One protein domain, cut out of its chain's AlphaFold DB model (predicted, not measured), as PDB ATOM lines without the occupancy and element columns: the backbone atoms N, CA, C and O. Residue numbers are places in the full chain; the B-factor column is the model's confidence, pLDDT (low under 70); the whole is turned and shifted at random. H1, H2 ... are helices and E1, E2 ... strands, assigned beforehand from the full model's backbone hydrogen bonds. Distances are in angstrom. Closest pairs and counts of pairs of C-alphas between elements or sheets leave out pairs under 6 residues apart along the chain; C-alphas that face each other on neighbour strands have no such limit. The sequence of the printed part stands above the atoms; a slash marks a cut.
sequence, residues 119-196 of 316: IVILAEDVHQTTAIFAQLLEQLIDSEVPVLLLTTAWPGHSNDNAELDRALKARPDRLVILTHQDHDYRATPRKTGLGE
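This is residues 119 to 196 of the 316 residues of an uncharacterized protein of Arthrobacter sp. Hiyo4 (UniProt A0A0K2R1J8). There is little regular structure: a small two-stranded parallel sheet, E1 and E2, has helix H1 over one face with H2 side by side with H1, and a long unnamed stretch, residues 171 to 196, reaches away from them. The printed part has 78 residues, in the order E1, H1, E2, H2, and 31 are in named elements, class mixed. It is compact, radius of gyration of the C-alphas 13.0 A, spanning 36 by 26 by 20 A.

E1, residues 119 to 123, begins at C-alpha (239.716, 212.633, 239.220) and is 12.9 A long. H1, residues 131 to 142, is 16.5 A. E2 is residues 147 to 151, 12.7 A. H2, residues 162 to 170, is 12.1 A and ends at C-alpha (225.100, 199.014, 230.968).

E1 and E2 are parallel at 17 degrees, with N 121 and O 148 within hydrogen-bond range at 2.9 A. E1, H1 and E2 form a strand-helix-strand unit, two parallel neighbour strands with a helix between, with a right-handed crossover. H1 and H2 touch, C-alphas of Glu 138 and Ala 167 closest at 5.1 A, at a shallow tilt of 6 degrees, the same way. E1 and H2 are apart. In H1 and H2 every O i to N i+4 pair is within hydrogen-bond range.

The farthest C-alphas, of Ile 132 and Arg 190, are 37.6 A apart. The printed part has no cut and no long link between named elements. pLDDT is under 70 in residues 155 to 159 and 181 to 193.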
ATOM      1  N   ILE A 119     238.869 213.333 240.186       85.44
ATOM      2  CA  ILE A 119     239.716 212.633 239.220       85.44
ATOM      3  C   ILE A 119     239.105 212.797 237.840       85.44
ATOM      4  O   ILE A 119     237.939 212.468 237.627       85.44
ATOM      5  N   VAL A 120     239.916 213.292 236.909       89.19
ATOM      6  CA  VAL A 120     239.590 213.340 235.486       89.19
ATOM      7  C   VAL A 120     240.591 212.458 234.760       89.19
ATOM      8  O   VAL A 120     241.795 212.665 234.893       89.19
ATOM      9  N   ILE A 121     240.098 211.477 234.013       89.25
ATOM     10  CA  ILE A 121     240.928 210.600 233.185       89.25
ATOM     11  C   ILE A 121     240.633 210.941 231.734       89.25
ATOM     12  O   ILE A 121     239.487 210.843 231.297       89.25
ATOM     13  N   LEU A 122     241.670 211.342 231.003       89.38
ATOM     14  CA  LEU A 122     241.610 211.547 229.563       89.38
ATOM     15  C   LEU A 122     242.198 210.318 228.869       89.38
ATOM     16  O   LEU A 122     243.369 210.003 229.072       89.38
ATOM     17  N   ALA A 123     241.396 209.645 228.051       87.44
ATOM     18  CA  ALA A 123     241.845 208.548 227.206       87.44
ATOM     19  C   ALA A 123     241.637 208.911 225.735       87.44
ATOM     20  O   ALA A 123     240.506 209.004 225.251       87.44
ATOM     21  N   GLU A 124     242.736 209.140 225.026       86.75
ATOM     22  CA  GLU A 124     242.691 209.433 223.598       86.75
ATOM     23  C   GLU A 124     242.581 208.145 222.780       86.75
ATOM     24  O   GLU A 124     243.153 207.119 223.142       86.75
ATOM     25  N   ASP A 125     241.838 208.215 221.676       86.38
ATOM     26  CA  ASP A 125     241.687 207.137 220.699       86.38
ATOM     27  C   ASP A 125     241.301 205.789 221.329       86.38
ATOM     28  O   ASP A 125     241.928 204.758 221.086       86.38
ATOM     29  N   VAL A 126     240.207 205.765 222.100       85.81
ATOM     30  CA  VAL A 126     239.797 204.566 222.858       85.81
ATOM     31  C   VAL A 126     239.547 203.329 221.992       85.81
ATOM     32  O   VAL A 126     239.703 202.205 222.462       85.81
ATOM     33  N   HIS A 127     239.260 203.519 220.705       82.75
ATOM     34  CA  HIS A 127     239.155 202.452 219.706       82.75
ATOM     35  C   HIS A 127     240.470 201.671 219.484       82.75
ATOM     36  O   HIS A 127     240.437 200.555 218.976       82.75
ATOM     37  N   GLN A 128     241.625 202.220 219.878       83.00
ATOM     38  CA  GLN A 128     242.943 201.569 219.799       83.00
ATOM     39  C   GLN A 128     243.436 201.041 221.154       83.00
ATOM     40  O   GLN A 128     244.578 200.588 221.269       83.00
ATOM     41  N   THR A 129     242.607 201.112 222.197       80.81
ATOM     42  CA  THR A 129     243.029 200.715 223.543       80.81
ATOM     43  C   THR A 129     243.184 199.208 223.687       80.81
ATOM     44  O   THR A 129     242.565 198.399 222.995       80.81
ATOM     45  N   THR A 130     244.043 198.816 224.626       82.19
ATOM     46  CA  THR A 130     244.222 197.403 224.972       82.19
ATOM     47  C   THR A 130     243.026 196.874 225.764       82.19
ATOM     48  O   THR A 130     242.420 197.613 226.536       82.19
ATOM     49  N   ALA A 131     242.742 195.571 225.656       81.44
ATOM     50  CA  ALA A 131     241.650 194.928 226.397       81.44
ATOM     51  C   ALA A 131     241.738 195.147 227.922       81.44
ATOM     52  O   ALA A 131     240.724 195.349 228.577       81.44
ATOM     53  N   ILE A 132     242.951 195.172 228.487       82.69
ATOM     54  CA  ILE A 132     243.154 195.398 229.927       82.69
ATOM     55  C   ILE A 132     242.762 196.832 230.319       82.69
ATOM     56  O   ILE A 132     242.148 197.040 231.360       82.69
ATOM     57  N   PHE A 133     243.090 197.829 229.493       85.00
ATOM     58  CA  PHE A 133     242.688 199.212 229.768       85.00
ATOM     59  C   PHE A 133     241.176 199.400 229.600       85.00
ATOM     60  O   PHE A 133     240.552 200.076 230.410       85.00
ATOM     61  N   ALA A 134     240.566 198.739 228.615       84.62
ATOM     62  CA  ALA A 134     239.114 198.731 228.466       84.62
ATOM     63  C   ALA A 134     238.403 198.136 229.693       84.62
ATOM     64  O   ALA A 134     237.419 198.710 230.149       84.62
ATOM     65  N   GLN A 135     238.949 197.068 230.289       86.56
ATOM     66  CA  GLN A 135     238.446 196.505 231.549       86.56
ATOM     67  C   GLN A 135     238.573 197.487 232.724       86.56
ATOM     68  O   GLN A 135     237.669 197.575 233.550       86.56
ATOM     69  N   LEU A 136     239.659 198.266 232.799       88.62
ATOM     70  CA  LEU A 136     239.790 199.322 233.811       88.62
ATOM     71  C   LEU A 136     238.705 200.387 233.639       88.62
ATOM     72  O   LEU A 136     238.082 200.797 234.616       88.62
ATOM     73  N   LEU A 137     238.477 200.835 232.401       89.62
ATOM     74  CA  LEU A 137     237.426 201.805 232.103       89.62
ATOM     75  C   LEU A 137     236.044 201.246 232.453       89.62
ATOM     76  O   LEU A 137     235.265 201.960 233.075       89.62
ATOM     77  N   GLU A 138     235.766 199.982 232.128       88.69
ATOM     78  CA  GLU A 138     234.534 199.278 232.513       88.69
ATOM     79  C   GLU A 138     234.321 199.308 234.033       88.69
ATOM     80  O   GLU A 138     233.296 199.808 234.497       88.69
ATOM     81  N   GLN A 139     235.320 198.894 234.822       90.31
ATOM     82  CA  GLN A 139     235.234 198.927 236.287       90.31
ATOM     83  C   GLN A 139     234.987 200.344 236.829       90.31
ATOM     84  O   GLN A 139     234.210 200.534 237.765       90.31
ATOM     85  N   LEU A 140     235.627 201.360 236.244       91.25
ATOM     86  CA  LEU A 140     235.445 202.754 236.654       91.25
ATOM     87  C   LEU A 140     234.058 203.296 236.280       91.25
ATOM     88  O   LEU A 140     233.459 204.003 237.092       91.25
ATOM     89  N   ILE A 141     233.528 202.944 235.105       89.69
ATOM     90  CA  ILE A 141     232.164 203.292 234.671       89.69
ATOM     91  C   ILE A 141     231.124 202.694 235.622       89.69
ATOM     92  O   ILE A 141     230.127 203.350 235.929       89.69
ATOM     93  N   ASP A 142     231.364 201.482 236.123       88.25
ATOM     94  CA  ASP A 142     230.455 200.822 237.058       88.25
ATOM     95  C   ASP A 142     230.592 201.286 238.511       88.25
ATOM     96  O   ASP A 142     229.677 201.078 239.312       88.25
ATOM     97  N   SER A 143     231.699 201.943 238.854       87.19
ATOM     98  CA  SER A 143     231.989 202.378 240.219       87.19
ATOM     99  C   SER A 143     231.156 203.589 240.662       87.19
ATOM    100  O   SER A 143     230.952 204.542 239.914       87.19
ATOM    101  N   GLU A 144     230.742 203.628 241.929       86.00
ATOM    102  CA  GLU A 144     229.989 204.762 242.503       86.00
ATOM    103  C   GLU A 144     230.877 205.959 242.897       86.00
ATOM    104  O   GLU A 144     230.421 206.917 243.525       86.00
ATOM    105  N   VAL A 145     232.169 205.927 242.559       86.12
ATOM    106  CA  VAL A 145     233.093 207.009 242.908       86.12
ATOM    107  C   VAL A 145     233.019 208.172 241.908       86.12
ATOM    108  O   VAL A 145     232.719 207.968 240.728       86.12
ATOM    109  N   PRO A 146     233.313 209.414 242.342       85.94
ATOM    110  CA  PRO A 146     233.253 210.588 241.476       85.94
ATOM    111  C   PRO A 146     234.489 210.680 240.563       85.94
ATOM    112  O   PRO A 146     235.425 211.436 240.831       85.94
ATOM    113  N   VAL A 147     234.485 209.910 239.474       89.75
ATOM    114  CA  VAL A 147     235.502 209.948 238.412       89.75
ATOM    115  C   VAL A 147     234.862 210.456 237.120       89.75
ATOM    116  O   VAL A 147     233.828 209.945 236.695       89.75
ATOM    117  N   LEU A 148     235.475 211.458 236.485       90.62
ATOM    118  CA  LEU A 148     235.088 211.922 235.153       90.62
ATOM    119  C   LEU A 148     236.000 211.280 234.106       90.62
ATOM    120  O   LEU A 148     237.204 211.534 234.085       90.62
ATOM    121  N   LEU A 149     235.417 210.480 233.221       90.00
ATOM    122  CA  LEU A 149     236.116 209.906 232.075       90.00
ATOM    123  C   LEU A 149     235.847 210.772 230.842       90.00
ATOM    124  O   LEU A 149     234.697 210.987 230.467       90.00
ATOM    125  N   LEU A 150     236.910 211.271 230.218       89.88
ATOM    126  CA  LEU A 150     236.865 211.960 228.935       89.88
ATOM    127  C   LEU A 150     237.576 211.087 227.913       89.88
ATOM    128  O   LEU A 150     238.761 210.794 228.053       89.88
ATOM    129  N   THR A 151     236.855 210.663 226.886       87.06
ATOM    130  CA  THR A 151     237.392 209.751 225.878       87.06
ATOM    131  C   THR A 151     237.243 210.338 224.487       87.06
ATOM    132  O   THR A 151     236.199 210.918 224.183       87.06
ATOM    133  N   THR A 152     238.232 210.141 223.619       87.38
ATOM    134  CA  THR A 152     238.095 210.432 222.184       87.38
ATOM    135  C   THR A 152     238.077 209.137 221.381       87.38
ATOM    136  O   THR A 152     238.772 208.176 221.698       87.38
ATOM    137  N   ALA A 153     237.253 209.083 220.339       82.81
ATOM    138  CA  ALA A 153     237.199 207.966 219.405       82.81
ATOM    139  C   ALA A 153     236.885 208.485 218.006       82.81
ATOM    140  O   ALA A 153     236.291 209.555 217.846       82.81
ATOM    141  N   TRP A 154     237.245 207.710 216.984       78.00
ATOM    142  CA  TRP A 154     236.784 208.009 215.637       78.00
ATOM    143  C   TRP A 154     235.274 207.763 215.524       78.00
ATOM    144  O   TRP A 154     234.757 206.824 216.139       78.00
ATOM    145  N   PRO A 155     234.547 208.574 214.732       67.56
ATOM    146  CA  PRO A 155     233.129 208.343 214.490       67.56
ATOM    147  C   PRO A 155     232.882 206.919 213.981       67.56
ATOM    148  O   PRO A 155     233.536 206.479 213.041       67.56
ATOM    149  N   GLY A 156     231.950 206.201 214.610       64.88
ATOM    150  CA  GLY A 156     231.617 204.817 214.255       64.88
ATOM    151  C   GLY A 156     232.548 203.743 214.829       64.88
ATOM    152  O   GLY A 156     232.189 202.575 214.772       64.88
ATOM    153  N   HIS A 157     233.678 204.122 215.437       66.44
ATOM    154  CA  HIS A 157     234.662 203.196 216.014       66.44
ATOM    155  C   HIS A 157     234.619 203.135 217.549       66.44
ATOM    156  O   HIS A 157     235.400 202.416 218.169       66.44
ATOM    157  N   SER A 158     233.703 203.865 218.195       61.84
ATOM    158  CA  SER A 158     233.510 203.799 219.652       61.84
ATOM    159  C   SER A 158     233.104 202.405 220.141       61.84
ATOM    160  O   SER A 158     233.334 202.080 221.300       61.84
ATOM    161  N   ASN A 159     232.527 201.589 219.252       63.19
ATOM    162  CA  ASN A 159     231.965 200.280 219.580       63.19
ATOM    163  C   ASN A 159     232.869 199.118 219.134       63.19
ATOM    164  O   ASN A 159     232.489 197.959 219.280       63.19
ATOM    165  N   ASP A 160     234.052 199.411 218.583       71.31
ATOM    166  CA  ASP A 160     234.999 198.384 218.126       71.31
ATOM    167  C   ASP A 160     235.616 197.611 219.302       71.31
ATOM    168  O   ASP A 160     236.130 196.506 219.135       71.31
ATOM    169  N   ASN A 161     235.532 198.178 220.508       74.38
ATOM    170  CA  ASN A 161     235.901 197.522 221.750       74.38
ATOM    171  C   ASN A 161     234.636 196.995 222.445       74.38
ATOM    172  O   ASN A 161     233.876 197.764 223.034       74.38
ATOM    173  N   ALA A 162     234.397 195.686 222.344       75.75
ATOM    174  CA  ALA A 162     233.163 195.056 222.807       75.75
ATOM    175  C   ALA A 162     232.978 195.135 224.332       75.75
ATOM    176  O   ALA A 162     231.846 195.196 224.812       75.75
ATOM    177  N   GLU A 163     234.071 195.118 225.093       74.12
ATOM    178  CA  GLU A 163     234.072 195.272 226.546       74.12
ATOM    179  C   GLU A 163     233.649 196.691 226.942       74.12
ATOM    180  O   GLU A 163     232.702 196.863 227.710       74.12
ATOM    181  N   LEU A 164     234.274 197.708 226.343       78.69
ATOM    182  CA  LEU A 164     233.931 199.105 226.605       78.69
ATOM    183  C   LEU A 164     232.505 199.437 226.143       78.69
ATOM    184  O   LEU A 164     231.752 200.065 226.881       78.69
ATOM    185  N   ASP A 165     232.100 198.977 224.958       80.94
ATOM    186  CA  ASP A 165     230.738 199.152 224.440       80.94
ATOM    187  C   ASP A 165     229.688 198.527 225.374       80.94
ATOM    188  O   ASP A 165     228.650 199.134 225.643       80.94
ATOM    189  N   ARG A 166     229.971 197.341 225.932       81.56
ATOM    190  CA  ARG A 166     229.094 196.695 226.918       81.56
ATOM    191  C   ARG A 166     228.976 197.524 228.195       81.56
ATOM    192  O   ARG A 166     227.853 197.748 228.646       81.56
ATOM    193  N   ALA A 167     230.097 197.992 228.742       79.88
ATOM    194  CA  ALA A 167     230.121 198.810 229.954       79.88
ATOM    195  C   ALA A 167     229.333 200.116 229.776       79.88
ATOM    196  O   ALA A 167     228.478 200.472 230.587       79.88
ATOM    197  N   LEU A 168     229.559 200.796 228.650       81.38
ATOM    198  CA  LEU A 168     228.867 202.029 228.282       81.38
ATOM    199  C   LEU A 168     227.355 201.817 228.113       81.38
ATOM    200  O   LEU A 168     226.558 202.642 228.559       81.38
ATOM    201  N   LYS A 169     226.942 200.691 227.517       83.38
ATOM    202  CA  LYS A 169     225.525 200.316 227.376       83.38
ATOM    203  C   LYS A 169     224.864 199.910 228.690       83.38
ATOM    204  O   LYS A 169     223.649 200.054 228.802       83.38
ATOM    205  N   ALA A 170     225.621 199.396 229.658       84.88
ATOM    206  CA  ALA A 170     225.100 199.014 230.968       84.88
ATOM    207  C   ALA A 170     224.751 200.232 231.842       84.88
ATOM    208  O   ALA A 170     223.853 200.140 232.679       84.88
ATOM    209  N   ARG A 171     225.420 201.375 231.629       84.31
ATOM    210  CA  ARG A 171     225.240 202.621 232.402       84.31
ATOM    211  C   ARG A 171     224.964 203.833 231.492       84.31
ATOM    212  O   ARG A 171     225.725 204.804 231.510       84.31
ATOM    213  N   PRO A 172     223.888 203.811 230.681       82.31
ATOM    214  CA  PRO A 172     223.615 204.866 229.701       82.31
ATOM    215  C   PRO A 172     223.309 206.222 230.354       82.31
ATOM    216  O   PRO A 172     223.504 207.263 229.737       82.31
ATOM    217  N   ASP A 173     222.862 206.225 231.609       83.75
ATOM    218  CA  ASP A 173     222.614 207.412 232.430       83.75
ATOM    219  C   ASP A 173     223.896 208.177 232.803       83.75
ATOM    220  O   ASP A 173     223.834 209.363 233.132       83.75
ATOM    221  N   ARG A 174     225.058 207.520 232.718       81.94
ATOM    222  CA  ARG A 174     226.377 208.099 233.019       81.94
ATOM    223  C   ARG A 174     227.175 208.450 231.765       81.94
ATOM    224  O   ARG A 174     228.298 208.939 231.871       81.94
ATOM    225  N   LEU A 175     226.606 208.203 230.587       83.00
ATOM    226  CA  LEU A 175     227.270 208.390 229.308       83.00
ATOM    227  C   LEU A 175     226.786 209.657 228.612       83.00
ATOM    228  O   LEU A 175     225.599 209.853 228.359       83.00
ATOM    229  N   VAL A 176     227.749 210.475 228.209       81.25
ATOM    230  CA  VAL A 176     227.539 211.551 227.251       81.25
ATOM    231  C   VAL A 176     228.409 211.280 226.034       81.25
ATOM    232  O   VAL A 176     229.633 211.256 226.140       81.25
ATOM    233  N   ILE A 177     227.778 211.132 224.871       78.38
ATOM    234  CA  ILE A 177     228.479 211.067 223.589       78.38
ATOM    235  C   ILE A 177     228.376 212.434 222.923       78.38
ATOM    236  O   ILE A 177     227.289 212.993 222.809       78.38
ATOM    237  N   LEU A 178     229.523 212.959 222.494       77.19
ATOM    238  CA  LEU A 178     229.614 214.179 221.703       77.19
ATOM    239  C   LEU A 178     230.180 213.834 220.332       77.19
ATOM    240  O   LEU A 178     231.312 213.364 220.213       77.19
ATOM    241  N   THR A 179     229.404 214.096 219.293       75.06
ATOM    242  CA  THR A 179     229.794 213.909 217.900       75.06
ATOM    243  C   THR A 179     229.797 215.240 217.154       75.06
ATOM    244  O   THR A 179     229.248 216.248 217.597       75.06
ATOM    245  N   HIS A 180     230.405 215.251 215.969       72.00
ATOM    246  CA  HIS A 180     230.382 216.408 215.070       72.00
ATOM    247  C   HIS A 180     228.977 216.738 214.528       72.00
ATOM    248  O   HIS A 180     228.796 217.800 213.935       72.00
ATOM    249  N   GLN A 181     228.009 215.830 214.703       67.19
ATOM    250  CA  GLN A 181     226.619 215.979 214.261       67.19
ATOM    251  C   GLN A 181     225.715 216.534 215.370       67.19
ATOM    252  O   GLN A 181     224.600 216.975 215.095       67.19
ATOM    253  N   ASP A 182     226.191 216.544 216.619       66.00
ATOM    254  CA  ASP A 182     225.416 217.027 217.754       66.00
ATOM    255  C   ASP A 182     225.462 218.559 217.799       66.00
ATOM    256  O   ASP A 182     226.481 219.176 218.116       66.00
ATOM    257  N   HIS A 183     224.342 219.190 217.445       53.72
ATOM    258  CA  HIS A 183     224.230 220.649 217.336       53.72
ATOM    259  C   HIS A 183     223.716 221.344 218.604       53.72
ATOM    260  O   HIS A 183     223.779 222.571 218.683       53.72
ATOM    261  N   ASP A 184     223.213 220.595 219.588       54.34
ATOM    262  CA  ASP A 184     222.559 221.158 220.772       54.34
ATOM    263  C   ASP A 184     223.036 220.458 222.045       54.34
ATOM    264  O   ASP A 184     222.386 219.564 222.588       54.34
ATOM    265  N   TYR A 185     224.218 220.850 222.520       55.31
ATOM    266  CA  TYR A 185     224.708 220.386 223.808       55.31
ATOM    267  C   TYR A 185     224.461 221.449 224.880       55.31
ATOM    268  O   TYR A 185     225.114 222.489 224.929       55.31
ATOM    269  N   ARG A 186     223.496 221.179 225.768       53.25
ATOM    270  CA  ARG A 186     223.007 222.122 226.794       53.25
ATOM    271  C   ARG A 186     224.062 222.566 227.819       53.25
ATOM    272  O   ARG A 186     223.811 223.528 228.540       53.25
ATOM    273  N   ALA A 187     225.207 221.886 227.906       53.59
ATOM    274  CA  ALA A 187     226.245 222.151 228.908       53.59
ATOM    275  C   ALA A 187     227.561 222.708 228.338       53.59
ATOM    276  O   ALA A 187     228.489 222.967 229.102       53.59
ATOM    277  N   THR A 188     227.657 222.939 227.027       51.31
ATOM    278  CA  THR A 188     228.795 223.654 226.440       51.31
ATOM    279  C   THR A 188     228.323 225.042 225.977       51.31
ATOM    280  O   THR A 188     227.140 225.225 225.673       51.31
ATOM    281  N   PRO A 189     229.177 226.084 225.998       53.72
ATOM    282  CA  PRO A 189     228.800 227.405 225.496       53.72
ATOM    283  C   PRO A 189     228.135 227.314 224.111       53.72
ATOM    284  O   PRO A 189     228.492 226.459 223.310       53.72
ATOM    285  N   ARG A 190     227.204 228.220 223.781       46.88
ATOM    286  CA  ARG A 190     226.376 228.214 222.544       46.88
ATOM    287  C   ARG A 190     227.132 228.204 221.184       46.88
ATOM    288  O   ARG A 190     226.525 228.463 220.152       46.88
ATOM    289  N   LYS A 191     228.447 227.966 221.156       51.12
ATOM    290  CA  LYS A 191     229.322 227.939 219.969       51.12
ATOM    291  C   LYS A 191     230.411 226.855 220.010       51.12
ATOM    292  O   LYS A 191     231.311 226.876 219.179       51.12
ATOM    293  N   THR A 192     230.374 225.942 220.972       51.69
ATOM    294  CA  THR A 192     231.331 224.830 221.069       51.69
ATOM    295  C   THR A 192     230.703 223.571 220.497       51.69
ATOM    296  O   THR A 192     229.792 223.010 221.096       51.69
ATOM    297  N   GLY A 193     231.196 223.147 219.337       59.31
ATOM    298  CA  GLY A 193     230.829 221.895 218.685       59.31
ATOM    299  C   GLY A 193     232.056 221.257 218.038       59.31
ATOM    300  O   GLY A 193     233.038 221.945 217.763       59.31
ATOM    301  N   LEU A 194     231.994 219.948 217.796       70.50
ATOM    302  CA  LEU A 194     233.049 219.178 217.118       70.50
ATOM    303  C   LEU A 194     232.873 219.156 215.586       70.50
ATOM    304  O   LEU A 194     233.500 218.358 214.894       70.50
ATOM    305  N   GLY A 195     231.973 219.999 215.067       73.19
ATOM    306  CA  GLY A 195     231.706 220.162 213.641       73.19
ATOM    307  C   GLY A 195     232.844 220.850 212.888       73.19
ATOM    308  O   GLY A 195     233.837 221.292 213.466       73.19
ATOM    309  N   GLU A 196     232.683 220.968 211.570       79.62
ATOM    310  CA  GLU A 196     233.640 221.695 210.741       79.62
ATOM    311  C   GLU A 196     233.779 223.148 211.221       79.62
ATOM    312  O   GLU A 196     232.791 223.865 211.407       79.62
TER     313      GLU A 196